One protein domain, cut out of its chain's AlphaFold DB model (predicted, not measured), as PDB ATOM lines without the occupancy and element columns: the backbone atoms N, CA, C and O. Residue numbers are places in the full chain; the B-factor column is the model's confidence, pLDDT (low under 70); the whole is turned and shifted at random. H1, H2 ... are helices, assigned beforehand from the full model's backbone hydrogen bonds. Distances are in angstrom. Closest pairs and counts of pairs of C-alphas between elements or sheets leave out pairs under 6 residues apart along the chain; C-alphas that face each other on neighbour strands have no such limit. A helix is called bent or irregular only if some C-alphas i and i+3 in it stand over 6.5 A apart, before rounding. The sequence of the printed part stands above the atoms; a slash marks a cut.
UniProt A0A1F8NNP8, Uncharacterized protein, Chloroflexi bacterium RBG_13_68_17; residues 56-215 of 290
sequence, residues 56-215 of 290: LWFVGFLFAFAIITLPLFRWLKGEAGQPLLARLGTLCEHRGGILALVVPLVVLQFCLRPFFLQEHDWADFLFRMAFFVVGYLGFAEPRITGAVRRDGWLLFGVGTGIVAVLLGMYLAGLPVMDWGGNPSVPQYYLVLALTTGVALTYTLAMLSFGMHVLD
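What this domain is: This is residues 56 to 215 of the 290 residues of an uncharacterized protein of Chloroflexi bacterium RBG_13_68_17 (UniProt A0A1F8NNP8). H7 runs through the middle of an elongated, crossed pack of helices: H5b, the long arm of the bent helix H5, runs along one side of it, and the hairpin of H3 and H4 packs on its other side through H3. H1 crosses the outside of H4, H2 lies alongside the short arm H5a at one end, and H6 sits near the other end, where residues 168 to 173 stick out. The printed part has 160 residues, with seven named helices in the order H1 to H7 and no named strand, and its class is all helix. It is compact, with a radius of gyration of the C-alphas of 16.8 A and spans of 51 by 32 by 30 A.

Where its parts are: Begin with H5, residues 142 to 171, assigned as one helix by its hydrogen bonds but bent, with C-alphas 150 and 153 8.1 A apart. Its arms are H5a, residues 142 to 150, and H5b, residues 153 to 171, 26.0 A long, at a steep tilt of 60 degrees. H7, residues 186 to 213, measures 40.9 A and ends at C-alpha 213 (240.839, 156.848, 169.858). H3 is residues 97 to 112, 25.3 A, and H4 is residues 122 to 140, 26.2 A. Find C-alpha 56 at (244.780, 154.096, 198.486), where H1, residues 56 to 77, begins its 30.2 A; it is irregular, with C-alphas 68 and 71 7.2 A apart and a kink of 50 degrees near residue 71. H2 is residues 82 to 93, 16.4 A, and H6 is residues 176 to 181, 8.8 A.

How they stand to each other: H5, its arms taken together, is the hub, touching five other helices. Look at Gly 159 and Val 198, the closest C-alphas of H5b and H7 at 4.8 A; these touch, opposite ways, at a tilt of 36 degrees, only just steep. H5a touches residues 204 to 212 of H7, about perpendicular at 88 degrees, closest at Arg 149 and Ser 208, 5.0 A. H2 touches H5a with residues 88 to 93, closest at Gly 89 and Arg 143, 5.0 A, a shallow tilt of 20 degrees. H3 touches residues 189 to 201 of H7, closest at Val 106 and Ala 193, 5.6 A. H3 and H4 form a helical hairpin, a shallow tilt of 22 degrees, closest at Leu 112 and Ala 123, 5.0 A. H1 touches H4 at a steep tilt of 51 degrees, closest at Phe 65 and Met 129, 5.9 A. H6 touches residues 187 to 192 of H7, closest at Trp 179 and Tyr 188, 4.7 A. Every O i to N i+4 pair is within hydrogen-bond range in H2, H4, H5a, H5b and H6, against 16 of 18 in H1, 7 of 12 in H3 and 23 of 24 in H7.

The domain as a whole: The two C-alphas farthest apart are those of Glu 79 and Gly 173, 53.7 A. The printed part has no cut and no long link; H3 to H4 is short and the other links are tight. The mean pLDDT of the printed part is 95.3, and no printed residue is under 70.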
ATOM      1  N   LEU A  56     244.928 155.547 198.587       86.38
ATOM      2  CA  LEU A  56     244.780 154.096 198.486       86.38
ATOM      3  C   LEU A  56     243.366 153.591 198.796       86.38
ATOM      4  O   LEU A  56     243.099 152.411 198.552       86.38
ATOM      5  N   TRP A  57     242.448 154.443 199.280       86.31
ATOM      6  CA  TRP A  57     241.066 154.038 199.589       86.31
ATOM      7  C   TRP A  57     240.409 153.320 198.402       86.31
ATOM      8  O   TRP A  57     239.687 152.338 198.578       86.31
ATOM      9  N   PHE A  58     240.715 153.773 197.181       86.50
ATOM     10  CA  PHE A  58     240.161 153.226 195.950       86.50
ATOM     11  C   PHE A  58     240.554 151.759 195.736       86.50
ATOM     12  O   PHE A  58     239.701 150.944 195.393       86.50
ATOM     13  N   VAL A  59     241.813 151.391 196.007       90.19
ATOM     14  CA  VAL A  59     242.290 150.000 195.883       90.19
ATOM     15  C   VAL A  59     241.611 149.106 196.918       90.19
ATOM     16  O   VAL A  59     241.180 148.002 196.586       90.19
ATOM     17  N   GLY A  60     241.442 149.595 198.151       90.75
ATOM     18  CA  GLY A  60     240.713 148.862 199.188       90.75
ATOM     19  C   GLY A  60     239.238 148.642 198.832       90.75
ATOM     20  O   GLY A  60     238.713 147.546 199.030       90.75
ATOM     21  N   PHE A  61     238.576 149.645 198.243       93.38
ATOM     22  CA  PHE A  61     237.211 149.503 197.731       93.38
ATOM     23  C   PHE A  61     237.140 148.485 196.590       93.38
ATOM     24  O   PHE A  61     236.298 147.596 196.644       93.38
ATOM     25  N   LEU A  62     238.040 148.547 195.602       94.31
ATOM     26  CA  LEU A  62     238.073 147.574 194.503       94.31
ATOM     27  C   LEU A  62     238.260 146.138 195.001       94.31
ATOM     28  O   LEU A  62     237.577 145.232 194.520       94.31
ATOM     29  N   PHE A  63     239.142 145.928 195.979       93.25
ATOM     30  CA  PHE A  63     239.336 144.618 196.597       93.25
ATOM     31  C   PHE A  63     238.051 144.115 197.271       93.25
ATOM     32  O   PHE A  63     237.623 142.984 197.026       93.25
ATOM     33  N   ALA A  64     237.391 144.967 198.061       94.81
ATOM     34  CA  ALA A  64     236.123 144.626 198.698       94.81
ATOM     35  C   ALA A  64     235.022 144.330 197.665       94.81
ATOM     36  O   ALA A  64     234.321 143.325 197.782       94.81
ATOM     37  N   PHE A  65     234.903 145.156 196.621       97.00
ATOM     38  CA  PHE A  65     233.935 144.956 195.543       97.00
ATOM     39  C   PHE A  65     234.163 143.625 194.836       97.00
ATOM     40  O   PHE A  65     233.201 142.886 194.640       97.00
ATOM     41  N   ALA A  66     235.409 143.281 194.506       96.50
ATOM     42  CA  ALA A  66     235.739 142.024 193.844       96.50
ATOM     43  C   ALA A  66     235.294 140.802 194.665       96.50
ATOM     44  O   ALA A  66     234.704 139.882 194.106       96.50
ATOM     45  N   ILE A  67     235.508 140.807 195.986       97.19
ATOM     46  CA  ILE A  67     235.074 139.710 196.868       97.19
ATOM     47  C   ILE A  67     233.545 139.657 196.967       97.19
ATOM     48  O   ILE A  67     232.950 138.595 196.775       97.19
ATOM     49  N   ILE A  68     232.903 140.795 197.243       97.62
ATOM     50  CA  ILE A  68     231.454 140.875 197.488       97.62
ATOM     51  C   ILE A  68     230.651 140.532 196.228       97.62
ATOM     52  O   ILE A  68     229.630 139.852 196.305       97.62
ATOM     53  N   THR A  69     231.103 140.988 195.058       97.88
ATOM     54  CA  THR A  69     230.389 140.794 193.785       97.88
ATOM     55  C   THR A  69     230.725 139.475 193.091       97.88
ATOM     56  O   THR A  69     230.032 139.096 192.147       97.88
ATOM     57  N   LEU A  70     231.716 138.710 193.569       97.12
ATOM     58  CA  LEU A  70     232.094 137.433 192.960       97.12
ATOM     59  C   LEU A  70     230.922 136.436 192.847       97.12
ATOM     60  O   LEU A  70     230.742 135.888 191.755       97.12
ATOM     61  N   PRO A  71     230.091 136.192 193.884       97.19
ATOM     62  CA  PRO A  71     228.936 135.302 193.755       97.19
ATOM     63  C   PRO A  71     227.943 135.785 192.692       97.19
ATOM     64  O   PRO A  71     227.466 134.982 191.888       97.19
ATOM     65  N   LEU A  72     227.695 137.099 192.632       96.62
ATOM     66  CA  LEU A  72     226.831 137.723 191.627       96.62
ATOM     67  C   LEU A  72     227.377 137.494 190.211       96.62
ATOM     68  O   LEU A  72     226.631 137.085 189.327       96.62
ATOM     69  N   PHE A  73     228.674 137.703 189.989       96.62
ATOM     70  CA  PHE A  73     229.296 137.514 188.675       96.62
ATOM     71  C   PHE A  73     229.303 136.050 188.234       96.62
ATOM     72  O   PHE A  73     229.038 135.754 187.067       96.62
ATOM     73  N   ARG A  74     229.531 135.116 189.167       96.50
ATOM     74  CA  ARG A  74     229.417 133.676 188.886       96.50
ATOM     75  C   ARG A  74     227.990 133.286 188.515       96.50
ATOM     76  O   ARG A  74     227.815 132.517 187.573       96.50
ATOM     77  N   TRP A  75     226.993 133.834 189.209       97.12
ATOM     78  CA  TRP A  75     225.585 133.620 188.878       97.12
ATOM     79  C   TRP A  75     225.221 134.204 187.505       97.12
ATOM     80  O   TRP A  75     224.642 133.489 186.692       97.12
ATOM     81  N   LEU A  76     225.636 135.444 187.204       95.69
ATOM     82  CA  LEU A  76     225.419 136.089 185.899       95.69
ATOM     83  C   LEU A  76     226.023 135.285 184.739       95.69
ATOM     84  O   LEU A  76     225.448 135.244 183.657       95.69
ATOM     85  N   LYS A  77     227.170 134.634 184.964       93.75
ATOM     86  CA  LYS A  77     227.825 133.784 183.961       93.75
ATOM     87  C   LYS A  77     227.089 132.454 183.727       93.75
ATOM     88  O   LYS A  77     227.192 131.902 182.633       93.75
ATOM     89  N   GLY A  78     226.388 131.931 184.735       94.00
ATOM     90  CA  GLY A  78     225.651 130.667 184.665       94.00
ATOM     91  C   GLY A  78     224.283 130.787 183.985       94.00
ATOM     92  O   GLY A  78     223.762 131.883 183.796       94.00
ATOM     93  N   GLU A  79     223.667 129.646 183.663       93.94
ATOM     94  CA  GLU A  79     222.396 129.570 182.914       93.94
ATOM     95  C   GLU A  79     221.255 130.377 183.550       93.94
ATOM     96  O   GLU A  79     220.461 130.985 182.841       93.94
ATOM     97  N   ALA A  80     221.200 130.452 184.885       94.50
ATOM     98  CA  ALA A  80     220.171 131.205 185.602       94.50
ATOM     99  C   ALA A  80     220.304 132.735 185.455       94.50
ATOM    100  O   ALA A  80     219.302 133.445 185.543       94.50
ATOM    101  N   GLY A  81     221.519 133.251 185.247       94.44
ATOM    102  CA  GLY A  81     221.789 134.685 185.106       94.44
ATOM    103  C   GLY A  81     221.757 135.190 183.660       94.44
ATOM    104  O   GLY A  81     221.485 136.370 183.424       94.44
ATOM    105  N   GLN A  82     221.959 134.297 182.685       94.62
ATOM    106  CA  GLN A  82     221.954 134.618 181.252       94.62
ATOM    107  C   GLN A  82     220.675 135.331 180.770       94.62
ATOM    108  O   GLN A  82     220.796 136.304 180.025       94.62
ATOM    109  N   PRO A  83     219.450 134.964 181.210       96.62
ATOM    110  CA  PRO A  83     218.243 135.687 180.812       96.62
ATOM    111  C   PRO A  83     218.247 137.161 181.236       96.62
ATOM    112  O   PRO A  83     217.734 138.009 180.506       96.62
ATOM    113  N   LEU A  84     218.824 137.488 182.400       95.31
ATOM    114  CA  LEU A  84     218.940 138.873 182.857       95.31
ATOM    115  C   LEU A  84     219.946 139.645 181.999       95.31
ATOM    116  O   LEU A  84     219.615 140.734 181.530       95.31
ATOM    117  N   LEU A  85     221.133 139.076 181.757       95.12
ATOM    118  CA  LEU A  85     222.126 139.674 180.855       95.12
ATOM    119  C   LEU A  85     221.529 139.919 179.470       95.12
ATOM    120  O   LEU A  85     221.654 141.021 178.942       95.12
ATOM    121  N   ALA A  86     220.793 138.944 178.933       95.56
ATOM    122  CA  ALA A  86     220.180 139.059 177.622       95.56
ATOM    123  C   ALA A  86     219.135 140.179 177.552       95.56
ATOM    124  O   ALA A  86     219.119 140.932 176.580       95.56
ATOM    125  N   ARG A  87     218.300 140.337 178.590       95.88
ATOM    126  CA  ARG A  87     217.330 141.443 178.684       95.88
ATOM    127  C   ARG A  87     218.021 142.806 178.744       95.88
ATOM    128  O   ARG A  87     217.595 143.731 178.055       95.88
ATOM    129  N   LEU A  88     219.084 142.928 179.539       95.44
ATOM    130  CA  LEU A  88     219.883 144.155 179.616       95.44
ATOM    131  C   LEU A  88     220.595 144.450 178.287       95.44
ATOM    132  O   LEU A  88     220.659 145.605 177.867       95.44
ATOM    133  N   GLY A  89     221.070 143.412 177.595       96.00
ATOM    134  CA  GLY A  89     221.638 143.501 176.254       96.00
ATOM    135  C   GLY A  89     220.626 144.006 175.228       96.00
ATOM    136  O   GLY A  89     220.916 144.970 174.526       96.00
ATOM    137  N   THR A  90     219.419 143.432 175.200       96.69
ATOM    138  CA  THR A  90     218.329 143.870 174.311       96.69
ATOM    139  C   THR A  90     217.909 145.311 174.579       96.69
ATOM    140  O   THR A  90     217.713 146.075 173.638       96.69
ATOM    141  N   LEU A  91     217.861 145.741 175.842       95.12
ATOM    142  CA  LEU A  91     217.615 147.147 176.173       95.12
ATOM    143  C   LEU A  91     218.655 148.082 175.530       95.12
ATOM    144  O   LEU A  91     218.317 149.182 175.102       95.12
ATOM    145  N   CYS A  92     219.905 147.631 175.419       96.69
ATOM    146  CA  CYS A  92     221.008 148.388 174.831       96.69
ATOM    147  C   CYS A  92     221.068 148.318 173.290       96.69
ATOM    148  O   CYS A  92     221.824 149.078 172.674       96.69
ATOM    149  N   GLU A  93     220.263 147.477 172.631       95.06
ATOM    150  CA  GLU A  93     220.215 147.386 171.162       95.06
ATOM    151  C   GLU A  93     219.684 148.675 170.520       95.06
ATOM    152  O   GLU A  93     220.135 149.056 169.439       95.06
ATOM    153  N   HIS A  94     218.813 149.409 171.212       94.19
ATOM    154  CA  HIS A  94     218.310 150.701 170.752       94.19
ATOM    155  C   HIS A  94     219.235 151.854 171.149       94.19
ATOM    156  O   HIS A  94     219.804 151.878 172.243       94.19
ATOM    157  N   ARG A  95     219.359 152.851 170.262       94.56
ATOM    158  CA  ARG A  95     220.157 154.062 170.496       94.56
ATOM    159  C   ARG A  95     219.666 154.784 171.756       94.56
ATOM    160  O   ARG A  95     218.489 155.112 171.854       94.56
ATOM    161  N   GLY A  96     220.566 155.022 172.709       95.56
ATOM    162  CA  GLY A  96     220.244 155.631 174.003       95.56
ATOM    163  C   GLY A  96     219.711 154.656 175.057       95.56
ATOM    164  O   GLY A  96     219.584 155.048 176.214       95.56
ATOM    165  N   GLY A  97     219.468 153.385 174.721       96.50
ATOM    166  CA  GLY A  97     218.977 152.379 175.670       96.50
ATOM    167  C   GLY A  97     219.906 152.156 176.867       96.50
ATOM    168  O   GLY A  97     219.446 151.916 177.981       96.50
ATOM    169  N   ILE A  98     221.213 152.364 176.681       96.81
ATOM    170  CA  ILE A  98     222.215 152.293 177.753       96.81
ATOM    171  C   ILE A  98     221.997 153.335 178.868       96.81
ATOM    172  O   ILE A  98     222.418 153.116 180.004       96.81
ATOM    173  N   LEU A  99     221.285 154.439 178.594       97.56
ATOM    174  CA  LEU A  99     220.925 155.429 179.617       97.56
ATOM    175  C   LEU A  99     220.012 154.842 180.695       97.56
ATOM    176  O   LEU A  99     220.015 155.341 181.815       97.56
ATOM    177  N   ALA A 100     219.279 153.764 180.407       96.94
ATOM    178  CA  ALA A 100     218.431 153.104 181.394       96.94
ATOM    179  C   ALA A 100     219.225 152.544 182.591       96.94
ATOM    180  O   ALA A 100     218.663 152.389 183.675       96.94
ATOM    181  N   LEU A 101     220.542 152.326 182.447       96.19
ATOM    182  CA  LEU A 101     221.425 151.956 183.560       96.19
ATOM    183  C   LEU A 101     221.525 153.053 184.636       96.19
ATOM    184  O   LEU A 101     221.967 152.772 185.747       96.19
ATOM    185  N   VAL A 102     221.072 154.281 184.352       97.44
ATOM    186  CA  VAL A 102     220.995 155.355 185.353       97.44
ATOM    187  C   VAL A 102     219.927 155.071 186.405       97.44
ATOM    188  O   VAL A 102     220.081 155.476 187.551       97.44
ATOM    189  N   VAL A 103     218.862 154.350 186.045       97.38
ATOM    190  CA  VAL A 103     217.714 154.097 186.925       97.38
ATOM    191  C   VAL A 103     218.126 153.366 188.206       97.38
ATOM    192  O   VAL A 103     217.875 153.913 189.282       97.38
ATOM    193  N   PRO A 104     218.799 152.195 188.163       96.62
ATOM    194  CA  PRO A 104     219.238 151.532 189.391       96.62
ATOM    195  C   PRO A 104     220.231 152.380 190.203       96.62
ATOM    196  O   PRO A 104     220.214 152.315 191.430       96.62
ATOM    197  N   LEU A 105     221.051 153.213 189.550       97.94
ATOM    198  CA  LEU A 105     221.983 154.117 190.233       97.94
ATOM    199  C   LEU A 105     221.256 155.244 190.980       97.94
ATOM    200  O   LEU A 105     221.606 155.546 192.119       97.94
ATOM    201  N   VAL A 106     220.227 155.839 190.370       98.06
ATOM    202  CA  VAL A 106     219.396 156.879 190.997       98.06
ATOM    203  C   VAL A 106     218.601 156.301 192.161       98.06
ATOM    204  O   VAL A 106     218.583 156.904 193.230       98.06
ATOM    205  N   VAL A 107     218.004 155.116 191.994       98.06
ATOM    206  CA  VAL A 107     217.289 154.424 193.079       98.06
ATOM    207  C   VAL A 107     218.225 154.170 194.258       98.06
ATOM    208  O   VAL A 107     217.888 154.510 195.389       98.06
ATOM    209  N   LEU A 108     219.431 153.655 194.001       97.62
ATOM    210  CA  LEU A 108     220.436 153.437 195.041       97.62
ATOM    211  C   LEU A 108     220.776 154.738 195.779       97.62
ATOM    212  O   LEU A 108     220.798 154.765 197.009       97.62
ATOM    213  N   GLN A 109     220.994 155.827 195.040       96.00
ATOM    214  CA  GLN A 109     221.299 157.132 195.624       96.00
ATOM    215  C   GLN A 109     220.132 157.668 196.457       96.00
ATOM    216  O   GLN A 109     220.357 158.157 197.561       96.00
ATOM    217  N   PHE A 110     218.894 157.531 195.986       96.12
ATOM    218  CA  PHE A 110     217.705 157.973 196.719       96.12
ATOM    219  C   PHE A 110     217.514 157.183 198.015       96.12
ATOM    220  O   PHE A 110     217.160 157.765 199.038       96.12
ATOM    221  N   CYS A 111     217.793 155.879 197.993       96.06
ATOM    222  CA  CYS A 111     217.659 155.018 199.162       96.06
ATOM    223  C   CYS A 111     218.767 155.213 200.205       96.06
ATOM    224  O   CYS A 111     218.527 154.932 201.373       96.06
ATOM    225  N   LEU A 112     219.973 155.639 199.810       95.31
ATOM    226  CA  LEU A 112     221.138 155.636 200.707       95.31
ATOM    227  C   LEU A 112     221.689 157.024 201.019       95.31
ATOM    228  O   LEU A 112     222.039 157.296 202.169       95.31
ATOM    229  N   ARG A 113     221.795 157.906 200.021       93.88
ATOM    230  CA  ARG A 113     222.481 159.195 200.176       93.88
ATOM    231  C   ARG A 113     221.861 160.089 201.261       93.88
ATOM    232  O   ARG A 113     222.651 160.692 201.983       93.88
ATOM    233  N   PRO A 114     220.527 160.136 201.471       93.00
ATOM    234  CA  PRO A 114     219.940 160.893 202.581       93.00
ATOM    235  C   PRO A 114     220.410 160.448 203.974       93.00
ATOM    236  O   PRO A 114     220.473 161.271 204.885       93.00
ATOM    237  N   PHE A 115     220.747 159.166 204.144       91.06
ATOM    238  CA  PHE A 115     221.141 158.583 205.433       91.06
ATOM    239  C   PHE A 115     222.660 158.577 205.641       91.06
ATOM    240  O   PHE A 115     223.133 158.681 206.772       91.06
ATOM    241  N   PHE A 116     223.433 158.494 204.555       90.25
ATOM    242  CA  PHE A 116     224.895 158.434 204.574       90.25
ATOM    243  C   PHE A 116     225.493 159.627 203.817       90.25
ATOM    244  O   PHE A 116     225.892 159.524 202.658       90.25
ATOM    245  N   LEU A 117     225.543 160.781 204.492       84.25
ATOM    246  CA  LEU A 117     225.978 162.061 203.907       84.25
ATOM    247  C   LEU A 117     227.500 162.229 203.821       84.25
ATOM    248  O   LEU A 117     227.983 163.123 203.127       84.25
ATOM    249  N   GLN A 118     228.249 161.421 204.568       82.50
ATOM    250  CA  GLN A 118     229.702 161.529 204.657       82.50
ATOM    251  C   GLN A 118     230.376 160.861 203.459       82.50
ATOM    252  O   GLN A 118     229.893 159.858 202.937       82.50
ATOM    253  N   GLU A 119     231.528 161.397 203.059       80.12
ATOM    254  CA  GLU A 119     232.347 160.761 202.032       80.12
ATOM    255  C   GLU A 119     232.856 159.390 202.488       80.12
ATOM    256  O   GLU A 119     233.169 159.184 203.667       80.12
ATOM    257  N   HIS A 120     232.995 158.475 201.531       85.31
ATOM    258  CA  HIS A 120     233.477 157.104 201.734       85.31
ATOM    259  C   HIS A 120     232.604 156.268 202.687       85.31
ATOM    260  O   HIS A 120     233.050 155.232 203.180       85.31
ATOM    261  N   ASP A 121     231.368 156.698 202.949       88.81
ATOM    262  CA  ASP A 121     230.388 155.931 203.716       88.81
ATOM    263  C   ASP A 121     229.569 154.992 202.807       88.81
ATOM    264  O   ASP A 121     229.830 154.868 201.607       88.81
ATOM    265  N   TRP A 122     228.572 154.306 203.368       92.19
ATOM    266  CA  TRP A 122     227.797 153.267 202.680       92.19
ATOM    267  C   TRP A 122     227.151 153.704 201.360       92.19
ATOM    268  O   TRP A 122     227.136 152.908 200.419       92.19
ATOM    269  N   ALA A 123     226.664 154.947 201.249       93.62
ATOM    270  CA  ALA A 123     226.131 155.461 199.984       93.62
ATOM    271  C   ALA A 123     227.206 155.482 198.885       93.62
ATOM    272  O   ALA A 123     226.989 154.926 197.812       93.62
ATOM    273  N   ASP A 124     228.389 156.040 199.170       92.38
ATOM    274  CA  ASP A 124     229.500 156.079 198.213       92.38
ATOM    275  C   ASP A 124     230.014 154.678 197.881       92.38
ATOM    276  O   ASP A 124     230.308 154.384 196.722       92.38
ATOM    277  N   PHE A 125     230.128 153.812 198.890       94.56
ATOM    278  CA  PHE A 125     230.604 152.443 198.718       94.56
ATOM    279  C   PHE A 125     229.695 151.656 197.769       94.56
ATOM    280  O   PHE A 125     230.170 151.113 196.771       94.56
ATOM    281  N   LEU A 126     228.384 151.643 198.028       96.88
ATOM    282  CA  LEU A 126     227.422 150.897 197.213       96.88
ATOM    283  C   LEU A 126     227.212 151.537 195.835       96.88
ATOM    284  O   LEU A 126     227.093 150.813 194.848       96.88
ATOM    285  N   PHE A 127     227.246 152.868 195.734       97.00
ATOM    286  CA  PHE A 127     227.159 153.563 194.448       97.00
ATOM    287  C   PHE A 127     228.354 153.239 193.546       97.00
ATOM    288  O   PHE A 127     228.183 152.880 192.381       97.00
ATOM    289  N   ARG A 128     229.577 153.280 194.087       96.25
ATOM    290  CA  ARG A 128     230.796 152.909 193.347       96.25
ATOM    291  C   ARG A 128     230.831 151.414 193.020       96.25
ATOM    292  O   ARG A 128     231.246 151.052 191.921       96.25
ATOM    293  N   MET A 129     230.343 150.555 193.918       97.69
ATOM    294  CA  MET A 129     230.181 149.126 193.640       97.69
ATOM    295  C   MET A 129     229.182 148.883 192.500       97.69
ATOM    296  O   MET A 129     229.414 148.022 191.657       97.69
ATOM    297  N   ALA A 130     228.105 149.667 192.412       97.75
ATOM    298  CA  ALA A 130     227.166 149.573 191.299       97.75
ATOM    299  C   ALA A 130     227.826 149.948 189.960       97.75
ATOM    300  O   ALA A 130     227.611 149.253 188.969       97.75
ATOM    301  N   PHE A 131     228.708 150.955 189.926       97.19
ATOM    302  CA  PHE A 131     229.542 151.231 188.744       97.19
ATOM    303  C   PHE A 131     230.493 150.079 188.402       97.19
ATOM    304  O   PHE A 131     230.671 149.764 187.226       97.19
ATOM    305  N   PHE A 132     231.072 149.420 189.407       97.56
ATOM    306  CA  PHE A 132     231.891 148.226 189.197       97.56
ATOM    307  C   PHE A 132     231.080 147.090 188.548       97.56
ATOM    308  O   PHE A 132     231.543 146.463 187.594       97.56
ATOM    309  N   VAL A 133     229.832 146.886 188.985       97.62
ATOM    310  CA  VAL A 133     228.896 145.943 188.350       97.62
ATOM    311  C   VAL A 133     228.547 146.378 186.923       97.62
ATOM    312  O   VAL A 133     228.587 145.543 186.027       97.62
ATOM    313  N   VAL A 134     228.269 147.662 186.668       96.50
ATOM    314  CA  VAL A 134     228.030 148.185 185.305       96.50
ATOM    315  C   VAL A 134     229.227 147.914 184.387       96.50
ATOM    316  O   VAL A 134     229.039 147.476 183.252       96.50
ATOM    317  N   GLY A 135     230.454 148.100 184.883       95.94
ATOM    318  CA  GLY A 135     231.675 147.752 184.153       95.94
ATOM    319  C   GLY A 135     231.751 146.262 183.806       95.94
ATOM    320  O   GLY A 135     232.035 145.912 182.659       95.94
ATOM    321  N   TYR A 136     231.421 145.383 184.758       96.31
ATOM    322  CA  TYR A 136     231.332 143.941 184.505       96.31
ATOM    323  C   TYR A 136     230.265 143.599 183.458       96.31
ATOM    324  O   TYR A 136     230.534 142.797 182.568       96.31
ATOM    325  N   LEU A 137     229.078 144.214 183.523       95.62
ATOM    326  CA  LEU A 137     228.005 143.992 182.546       95.62
ATOM    327  C   LEU A 137     228.445 144.352 181.124       95.62
ATOM    328  O   LEU A 137     228.139 143.609 180.193       95.62
ATOM    329  N   GLY A 138     229.204 145.441 180.963       93.88
ATOM    330  CA  GLY A 138     229.820 145.792 179.685       93.88
ATOM    331  C   GLY A 138     230.687 144.655 179.141       93.88
ATOM    332  O   GLY A 138     230.509 144.241 177.998       93.88
ATOM    333  N   PHE A 139     231.567 144.093 179.971       91.56
ATOM    334  CA  PHE A 139     232.428 142.976 179.571       91.56
ATOM    335  C   PHE A 139     231.656 141.667 179.323       91.56
ATOM    336  O   PHE A 139     232.017 140.897 178.436       91.56
ATOM    337  N   ALA A 140     230.608 141.404 180.102       94.19
ATOM    338  CA  ALA A 140     229.875 140.142 180.079       94.19
ATOM    339  C   ALA A 140     228.874 140.017 178.914       94.19
ATOM    340  O   ALA A 140     228.585 138.899 178.493       94.19
ATOM    341  N   GLU A 141     228.343 141.130 178.396       95.94
ATOM    342  CA  GLU A 141     227.348 141.148 177.316       95.94
ATOM    343  C   GLU A 141     227.803 142.078 176.169       95.94
ATOM    344  O   GLU A 141     227.778 143.308 176.314       95.94
ATOM    345  N   PRO A 142     228.182 141.525 174.998       95.69
ATOM    346  CA  PRO A 142     228.698 142.300 173.869       95.69
ATOM    347  C   PRO A 142     227.771 143.419 173.387       95.69
ATOM    348  O   PRO A 142     228.263 144.457 172.941       95.69
ATOM    349  N   ARG A 143     226.444 143.260 173.500       97.31
ATOM    350  CA  ARG A 143     225.480 144.307 173.111       97.31
ATOM    351  C   ARG A 143     225.588 145.560 173.978       97.31
ATOM    352  O   ARG A 143     225.421 146.664 173.462       97.31
ATOM    353  N   ILE A 144     225.929 145.415 175.260       97.12
ATOM    354  CA  ILE A 144     226.158 146.555 176.159       97.12
ATOM    355  C   ILE A 144     227.435 147.292 175.742       97.12
ATOM    356  O   ILE A 144     227.409 148.509 175.562       97.12
ATOM    357  N   THR A 145     228.534 146.570 175.500       96.38
ATOM    358  CA  THR A 145     229.776 147.177 174.978       96.38
ATOM    359  C   THR A 145     229.561 147.840 173.612       96.38
ATOM    360  O   THR A 145     230.042 148.949 173.371       96.38
ATOM    361  N   GLY A 146     228.785 147.208 172.727       97.06
ATOM    362  CA  GLY A 146     228.388 147.780 171.442       97.06
ATOM    363  C   GLY A 146     227.613 149.089 171.599       97.06
ATOM    364  O   GLY A 146     227.881 150.048 170.873       97.06
ATOM    365  N   ALA A 147     226.718 149.174 172.585       97.62
ATOM    366  CA  ALA A 147     225.989 150.398 172.896       97.62
ATOM    367  C   ALA A 147     226.896 151.513 173.433       97.62
ATOM    368  O   ALA A 147     226.743 152.653 173.001       97.62
ATOM    369  N   VAL A 148     227.882 151.205 174.288       97.50
ATOM    370  CA  VAL A 148     228.896 152.190 174.722       97.50
ATOM    371  C   VAL A 148     229.621 152.773 173.510       97.50
ATOM    372  O   VAL A 148     229.725 153.994 173.377       97.50
ATOM    373  N   ARG A 149     230.081 151.916 172.589       96.38
ATOM    374  CA  ARG A 149     230.772 152.353 171.368       96.38
ATOM    375  C   ARG A 149     229.838 153.200 170.484       96.38
ATOM    376  O   ARG A 149     230.198 154.295 170.071       96.38
ATOM    377  N   ARG A 150     228.600 152.762 170.255       97.12
ATOM    378  CA  ARG A 150     227.628 153.479 169.409       97.12
ATOM    379  C   ARG A 150     227.201 154.838 169.981       97.12
ATOM    380  O   ARG A 150     227.080 155.804 169.227       97.12
ATOM    381  N   ASP A 151     226.943 154.913 171.285       97.94
ATOM    382  CA  ASP A 151     226.235 156.039 171.908       97.94
ATOM    383  C   ASP A 151     227.172 157.085 172.542       97.94
ATOM    384  O   ASP A 151     226.686 158.014 173.179       97.94
ATOM    385  N   GLY A 152     228.495 157.002 172.348       97.25
ATOM    386  CA  GLY A 152     229.481 157.880 173.003       97.25
ATOM    387  C   GLY A 152     229.185 159.381 172.903       97.25
ATOM    388  O   GLY A 152     229.157 160.080 173.915       97.25
ATOM    389  N   TRP A 153     228.878 159.877 171.701       98.06
ATOM    390  CA  TRP A 153     228.507 161.284 171.492       98.06
ATOM    391  C   TRP A 153     227.151 161.655 172.096       98.06
ATOM    392  O   TRP A 153     226.986 162.771 172.581       98.06
ATOM    393  N   LEU A 154     226.187 160.730 172.090       98.38
ATOM    394  CA  LEU A 154     224.889 160.937 172.734       98.38
ATOM    395  C   LEU A 154     225.071 161.047 174.249       98.38
ATOM    396  O   LEU A 154     224.551 161.976 174.857       98.38
ATOM    397  N   LEU A 155     225.848 160.142 174.843       98.44
ATOM    398  CA  LEU A 155     226.189 160.155 176.263       98.44
ATOM    399  C   LEU A 155     226.891 161.460 176.644       98.44
ATOM    400  O   LEU A 155     226.471 162.118 177.591       98.44
ATOM    401  N   PHE A 156     227.895 161.877 175.869       98.62
ATOM    402  CA  PHE A 156     228.572 163.155 176.082       98.62
ATOM    403  C   PHE A 156     227.590 164.332 176.015       98.62
ATOM    404  O   PHE A 156     227.538 165.130 176.945       98.62
ATOM    405  N   GLY A 157     226.756 164.395 174.972       98.62
ATOM    406  CA  GLY A 157     225.761 165.454 174.799       98.62
ATOM    407  C   GLY A 157     224.734 165.515 175.932       98.62
ATOM    408  O   GLY A 157     224.441 166.602 176.425       98.62
ATOM    409  N   VAL A 158     224.230 164.368 176.398       98.56
ATOM    410  CA  VAL A 158     223.310 164.300 177.548       98.56
ATOM    411  C   VAL A 158     224.008 164.770 178.826       98.56
ATOM    412  O   VAL A 158     223.458 165.609 179.538       98.56
ATOM    413  N   GLY A 159     225.225 164.294 179.099       98.38
ATOM    414  CA  GLY A 159     226.002 164.713 180.270       98.38
ATOM    415  C   GLY A 159     226.287 166.216 180.270       98.38
ATOM    416  O   GLY A 159     226.020 166.901 181.257       98.38
ATOM    417  N   THR A 160     226.746 166.755 179.139       98.62
ATOM    418  CA  THR A 160     226.979 168.195 178.965       98.62
ATOM    419  C   THR A 160     225.686 168.999 179.066       98.62
ATOM    420  O   THR A 160     225.688 170.048 179.703       98.62
ATOM    421  N   GLY A 161     224.574 168.501 178.523       98.69
ATOM    422  CA  GLY A 161     223.259 169.123 178.665       98.69
ATOM    423  C   GLY A 161     222.820 169.230 180.126       98.69
ATOM    424  O   GLY A 161     222.407 170.302 180.563       98.69
ATOM    425  N   ILE A 162     222.987 168.164 180.916       98.44
ATOM    426  CA  ILE A 162     222.679 168.190 182.354       98.44
ATOM    427  C   ILE A 162     223.578 169.192 183.091       98.44
ATOM    428  O   ILE A 162     223.085 169.974 183.904       98.44
ATOM    429  N   VAL A 163     224.883 169.208 182.800       98.31
ATOM    430  CA  VAL A 163     225.812 170.184 183.397       98.31
ATOM    431  C   VAL A 163     225.420 171.615 183.030       98.31
ATOM    432  O   VAL A 163     225.409 172.476 183.905       98.31
ATOM    433  N   ALA A 164     225.054 171.872 181.772       98.38
ATOM    434  CA  ALA A 164     224.607 173.186 181.319       98.38
ATOM    435  C   ALA A 164     223.320 173.628 182.030       98.38
ATOM    436  O   ALA A 164     223.218 174.788 182.422       98.38
ATOM    437  N   VAL A 165     222.374 172.710 182.264       98.12
ATOM    438  CA  VAL A 165     221.162 172.982 183.055       98.12
ATOM    439  C   VAL A 165     221.523 173.334 184.498       98.12
ATOM    440  O   VAL A 165     221.097 174.378 184.985       98.12
ATOM    441  N   LEU A 166     222.345 172.524 185.171       96.88
ATOM    442  CA  LEU A 166     222.766 172.791 186.554       96.88
ATOM    443  C   LEU A 166     223.526 174.120 186.676       96.88
ATOM    444  O   LEU A 166     223.283 174.889 187.608       96.88
ATOM    445  N   LEU A 167     224.409 174.415 185.719       97.31
ATOM    446  CA  LEU A 167     225.137 175.680 185.656       97.31
ATOM    447  C   LEU A 167     224.190 176.856 185.393       97.31
ATOM    448  O   LEU A 167     224.295 177.873 186.066       97.31
ATOM    449  N   GLY A 168     223.245 176.717 184.463       97.88
ATOM    450  CA  GLY A 168     222.234 177.735 184.182       97.88
ATOM    451  C   GLY A 168     221.365 178.039 185.402       97.88
ATOM    452  O   GLY A 168     221.138 179.204 185.713       97.88
ATOM    453  N   MET A 169     220.957 177.008 186.148       96.25
ATOM    454  CA  MET A 169     220.235 177.162 187.414       96.25
ATOM    455  C   MET A 169     221.067 177.927 188.453       96.25
ATOM    456  O   MET A 169     220.556 178.849 189.086       96.25
ATOM    457  N   TYR A 170     222.352 177.586 188.597       95.62
ATOM    458  CA  TYR A 170     223.268 178.292 189.496       95.62
ATOM    459  C   TYR A 170     223.456 179.765 189.100       95.62
ATOM    460  O   TYR A 170     223.343 180.653 189.943       95.62
ATOM    461  N   LEU A 171     223.684 180.043 187.812       97.00
ATOM    462  CA  LEU A 171     223.854 181.405 187.289       97.00
ATOM    463  C   LEU A 171     222.567 182.239 187.369       97.00
ATOM    464  O   LEU A 171     222.641 183.456 187.509       97.00
ATOM    465  N   ALA A 172     221.397 181.598 187.339       97.31
ATOM    466  CA  ALA A 172     220.103 182.235 187.586       97.31
ATOM    467  C   ALA A 172     219.845 182.541 189.078       97.31
ATOM    468  O   ALA A 172     218.769 183.024 189.427       97.31
ATOM    469  N   GLY A 173     220.805 182.254 189.965       95.50
ATOM    470  CA  GLY A 173     220.702 182.521 191.399       95.50
ATOM    471  C   GLY A 173     219.906 181.475 192.182       95.50
ATOM    472  O   GLY A 173     219.572 181.716 193.341       95.50
ATOM    473  N   LEU A 174     219.596 180.313 191.590       95.12
ATOM    474  CA  LEU A 174     218.971 179.222 192.337       95.12
ATOM    475  C   LEU A 174     219.992 178.592 193.301       95.12
ATOM    476  O   LEU A 174     221.148 178.380 192.916       95.12
ATOM    477  N   PRO A 175     219.589 178.215 194.529       94.44
ATOM    478  CA  PRO A 175     220.487 177.661 195.545       94.44
ATOM    479  C   PRO A 175     220.795 176.170 195.293       94.44
ATOM    480  O   PRO A 175     220.617 175.316 196.157       94.44
ATOM    481  N   VAL A 176     221.272 175.838 194.088       93.06
ATOM    482  CA  VAL A 176     221.561 174.461 193.635       93.06
ATOM    483  C   VAL A 176     222.583 173.763 194.541       93.06
ATOM    484  O   VAL A 176     222.463 172.567 194.806       93.06
ATOM    485  N   MET A 177     223.568 174.511 195.045       90.50
ATOM    486  CA  MET A 177     224.584 173.987 195.962       90.50
ATOM    487  C   MET A 177     223.985 173.600 197.317       90.50
ATOM    488  O   MET A 177     224.314 172.539 197.846       90.50
ATOM    489  N   ASP A 178     223.069 174.416 197.844       91.88
ATOM    490  CA  ASP A 178     222.384 174.125 199.105       91.88
ATOM    491  C   ASP A 178     221.411 172.957 198.932       91.88
ATOM    492  O   ASP A 178     221.354 172.060 199.778       91.88
ATOM    493  N   TRP A 179     220.702 172.908 197.799       93.00
ATOM    494  CA  TRP A 179     219.846 171.778 197.443       93.00
ATOM    495  C   TRP A 179     220.622 170.472 197.389       93.00
ATOM    496  O   TRP A 179     220.137 169.491 197.931       93.00
ATOM    497  N   GLY A 180     221.823 170.441 196.804       89.50
ATOM    498  CA  GLY A 180     222.650 169.230 196.746       89.50
ATOM    499  C   GLY A 180     223.161 168.744 198.111       89.50
ATOM    500  O   GLY A 180     223.543 167.580 198.242       89.50
ATOM    501  N   GLY A 181     223.159 169.612 199.128       88.00
ATOM    502  CA  GLY A 181     223.622 169.303 200.481       88.00
ATOM    503  C   GLY A 181     222.518 168.985 201.490       88.00
ATOM    504  O   GLY A 181     222.835 168.535 202.590       88.00
ATOM    505  N   ASN A 182     221.245 169.210 201.148       91.00
ATOM    506  CA  ASN A 182     220.145 169.156 202.111       91.00
ATOM    507  C   ASN A 182     219.040 168.153 201.719       91.00
ATOM    508  O   ASN A 182     218.122 168.517 200.988       91.00
ATOM    509  N   PRO A 183     219.044 166.920 202.259       91.75
ATOM    510  CA  PRO A 183     218.045 165.899 201.930       91.75
ATOM    511  C   PRO A 183     216.598 166.220 202.336       91.75
ATOM    512  O   PRO A 183     215.692 165.481 201.952       91.75
ATOM    513  N   SER A 184     216.360 167.274 203.128       92.19
ATOM    514  CA  SER A 184     215.013 167.626 203.594       92.19
ATOM    515  C   SER A 184     214.167 168.359 202.551       92.19
ATOM    516  O   SER A 184     212.956 168.478 202.733       92.19
ATOM    517  N   VAL A 185     214.772 168.832 201.455       94.50
ATOM    518  CA  VAL A 185     214.066 169.567 200.398       94.50
ATOM    519  C   VAL A 185     213.884 168.704 199.141       94.50
ATOM    520  O   VAL A 185     214.811 167.995 198.756       94.50
ATOM    521  N   PRO A 186     212.736 168.757 198.435       94.81
ATOM    522  CA  PRO A 186     212.516 167.938 197.236       94.81
ATOM    523  C   PRO A 186     213.552 168.157 196.123       94.81
ATOM    524  O   PRO A 186     213.901 167.229 195.394       94.81
ATOM    525  N   GLN A 187     214.084 169.377 196.008       96.00
ATOM    526  CA  GLN A 187     215.079 169.751 195.003       96.00
ATOM    527  C   GLN A 187     216.399 168.985 195.159       96.00
ATOM    528  O   GLN A 187     217.122 168.815 194.178       96.00
ATOM    529  N   TYR A 188     216.688 168.462 196.354       95.25
ATOM    530  CA  TYR A 188     217.821 167.573 196.588       95.25
ATOM    531  C   TYR A 188     217.783 166.353 195.671       95.25
ATOM    532  O   TYR A 188     218.778 166.033 195.027       95.25
ATOM    533  N   TYR A 189     216.621 165.706 195.542       96.44
ATOM    534  CA  TYR A 189     216.465 164.499 194.728       96.44
ATOM    535  C   TYR A 189     216.597 164.794 193.232       96.44
ATOM    536  O   TYR A 189     217.126 163.969 192.488       96.44
ATOM    537  N   LEU A 190     216.200 165.995 192.793       96.69
ATOM    538  CA  LEU A 190     216.451 166.460 191.430       96.69
ATOM    539  C   LEU A 190     217.956 166.611 191.171       96.69
ATOM    540  O   LEU A 190     218.476 166.023 190.224       96.69
ATOM    541  N   VAL A 191     218.671 167.348 192.028       96.62
ATOM    542  CA  VAL A 191     220.127 167.540 191.895       96.62
ATOM    543  C   VAL A 191     220.862 166.199 191.977       96.62
ATOM    544  O   VAL A 191     221.775 165.940 191.189       96.62
ATOM    545  N   LEU A 192     220.438 165.307 192.871       96.25
ATOM    546  CA  LEU A 192     221.012 163.976 193.042       96.25
ATOM    547  C   LEU A 192     220.804 163.090 191.803       96.25
ATOM    548  O   LEU A 192     221.740 162.421 191.362       96.25
ATOM    549  N   ALA A 193     219.614 163.113 191.197       97.94
ATOM    550  CA  ALA A 193     219.344 162.378 189.962       97.94
ATOM    551  C   ALA A 193     220.154 162.927 188.779       97.94
ATOM    552  O   ALA A 193     220.771 162.155 188.043       97.94
ATOM    553  N   LEU A 194     220.212 164.254 188.629       97.88
ATOM    554  CA  LEU A 194     220.970 164.915 187.564       97.88
ATOM    555  C   LEU A 194     222.472 164.626 187.680       97.88
ATOM    556  O   LEU A 194     223.094 164.200 186.710       97.88
ATOM    557  N   THR A 195     223.053 164.776 188.872       97.00
ATOM    558  CA  THR A 195     224.478 164.478 189.108       97.00
ATOM    559  C   THR A 195     224.803 162.992 188.937       97.00
ATOM    560  O   THR A 195     225.861 162.659 188.404       97.00
ATOM    561  N   THR A 196     223.879 162.090 189.283       97.88
ATOM    562  CA  THR A 196     224.004 160.652 188.982       97.88
ATOM    563  C   THR A 196     223.977 160.384 187.474       97.88
ATOM    564  O   THR A 196     224.774 159.592 186.967       97.88
ATOM    565  N   GLY A 197     223.113 161.088 186.738       98.19
ATOM    566  CA  GLY A 197     223.082 161.064 185.277       98.19
ATOM    567  C   GLY A 197     224.394 161.535 184.657       98.19
ATOM    568  O   GLY A 197     224.929 160.854 183.781       98.19
ATOM    569  N   VAL A 198     224.967 162.635 185.152       98.38
ATOM    570  CA  VAL A 198     226.299 163.117 184.739       98.38
ATOM    571  C   VAL A 198     227.371 162.061 185.005       98.38
ATOM    572  O   VAL A 198     228.176 161.775 184.121       98.38
ATOM    573  N   ALA A 199     227.356 161.437 186.187       97.69
ATOM    574  CA  ALA A 199     228.326 160.404 186.544       97.69
ATOM    575  C   ALA A 199     228.298 159.228 185.557       97.69
ATOM    576  O   ALA A 199     229.347 158.840 185.043       97.69
ATOM    577  N   LEU A 200     227.116 158.689 185.237       98.19
ATOM    578  CA  LEU A 200     226.999 157.592 184.272       98.19
ATOM    579  C   LEU A 200     227.406 158.037 182.863       98.19
ATOM    580  O   LEU A 200     228.226 157.386 182.217       98.19
ATOM    581  N   THR A 201     226.828 159.141 182.389       98.50
ATOM    582  CA  THR A 201     226.991 159.597 181.004       98.50
ATOM    583  C   THR A 201     228.433 159.947 180.680       98.50
ATOM    584  O   THR A 201     228.948 159.446 179.683       98.50
ATOM    585  N   TYR A 202     229.126 160.711 181.527       98.44
ATOM    586  CA  TYR A 202     230.537 161.008 181.291       98.44
ATOM    587  C   TYR A 202     231.438 159.791 181.465       98.44
ATOM    588  O   TYR A 202     232.349 159.624 180.659       98.44
ATOM    589  N   THR A 203     231.163 158.898 182.420       97.75
ATOM    590  CA  THR A 203     231.948 157.660 182.555       97.75
ATOM    591  C   THR A 203     231.879 156.825 181.275       97.75
ATOM    592  O   THR A 203     232.910 156.433 180.727       97.75
ATOM    593  N   LEU A 204     230.672 156.596 180.750       97.81
ATOM    594  CA  LEU A 204     230.485 155.806 179.533       97.81
ATOM    595  C   LEU A 204     230.940 156.550 178.267       97.81
ATOM    596  O   LEU A 204     231.472 155.919 177.359       97.81
ATOM    597  N   ALA A 205     230.786 157.876 178.201       98.19
ATOM    598  CA  ALA A 205     231.288 158.679 177.084       98.19
ATOM    599  C   ALA A 205     232.820 158.658 177.016       98.19
ATOM    600  O   ALA A 205     233.379 158.419 175.949       98.19
ATOM    601  N   MET A 206     233.505 158.842 178.151       97.56
ATOM    602  CA  MET A 206     234.967 158.759 178.222       97.56
ATOM    603  C   MET A 206     235.464 157.364 177.839       97.56
ATOM    604  O   MET A 206     236.417 157.253 177.069       97.56
ATOM    605  N   LEU A 207     234.789 156.308 178.309       96.88
ATOM    606  CA  LEU A 207     235.082 154.939 177.886       96.88
ATOM    607  C   LEU A 207     234.899 154.777 176.371       96.88
ATOM    608  O   LEU A 207     235.790 154.264 175.703       96.88
ATOM    609  N   SER A 208     233.790 155.272 175.818       97.38
ATOM    610  CA  SER A 208     233.514 155.222 174.381       97.38
ATOM    611  C   SER A 208     234.593 155.928 173.564       97.38
ATOM    612  O   SER A 208     235.125 155.351 172.617       97.38
ATOM    613  N   PHE A 209     234.987 157.146 173.939       97.38
ATOM    614  CA  PHE A 209     236.062 157.864 173.251       97.38
ATOM    615  C   PHE A 209     237.402 157.134 173.372       97.38
ATOM    616  O   PHE A 209     238.114 157.014 172.375       97.38
ATOM    617  N   GLY A 210     237.703 156.559 174.539       95.69
ATOM    618  CA  GLY A 210     238.852 155.674 174.723       95.69
ATOM    619  C   GLY A 210     238.832 154.482 173.762       95.69
ATOM    620  O   GLY A 210     239.826 154.221 173.096       95.69
ATOM    621  N   MET A 211     237.684 153.824 173.591       94.75
ATOM    622  CA  MET A 211     237.523 152.698 172.661       94.75
ATOM    623  C   MET A 211     237.662 153.077 171.175       94.75
ATOM    624  O   MET A 211     237.883 152.197 170.345       94.75
ATOM    625  N   HIS A 212     237.480 154.346 170.800       94.31
ATOM    626  CA  HIS A 212     237.648 154.792 169.408       94.31
ATOM    627  C   HIS A 212     239.044 155.331 169.124       94.31
ATOM    628  O   HIS A 212     239.564 155.120 168.033       94.31
ATOM    629  N   VAL A 213     239.619 156.063 170.078       94.38
ATOM    630  CA  VAL A 213     240.839 156.848 169.858       94.38
ATOM    631  C   VAL A 213     242.064 156.180 170.481       94.38
ATOM    632  O   VAL A 213     243.168 156.365 169.982       94.38
ATOM    633  N   LEU A 214     241.885 155.401 171.551       92.44
ATOM    634  CA  LEU A 214     242.964 154.812 172.356       92.44
ATOM    635  C   LEU A 214     243.011 153.276 172.280       92.44
ATOM    636  O   LEU A 214     243.676 152.643 173.095       92.44
ATOM    637  N   ASP A 215     242.335 152.674 171.297       90.44
ATOM    638  CA  ASP A 215     242.324 151.221 171.061       90.44
ATOM    639  C   ASP A 215     243.561 150.782 170.256       90.44
ATOM    640  O   ASP A 215     243.487 150.293 169.129       90.44
TER     641      ASP A 215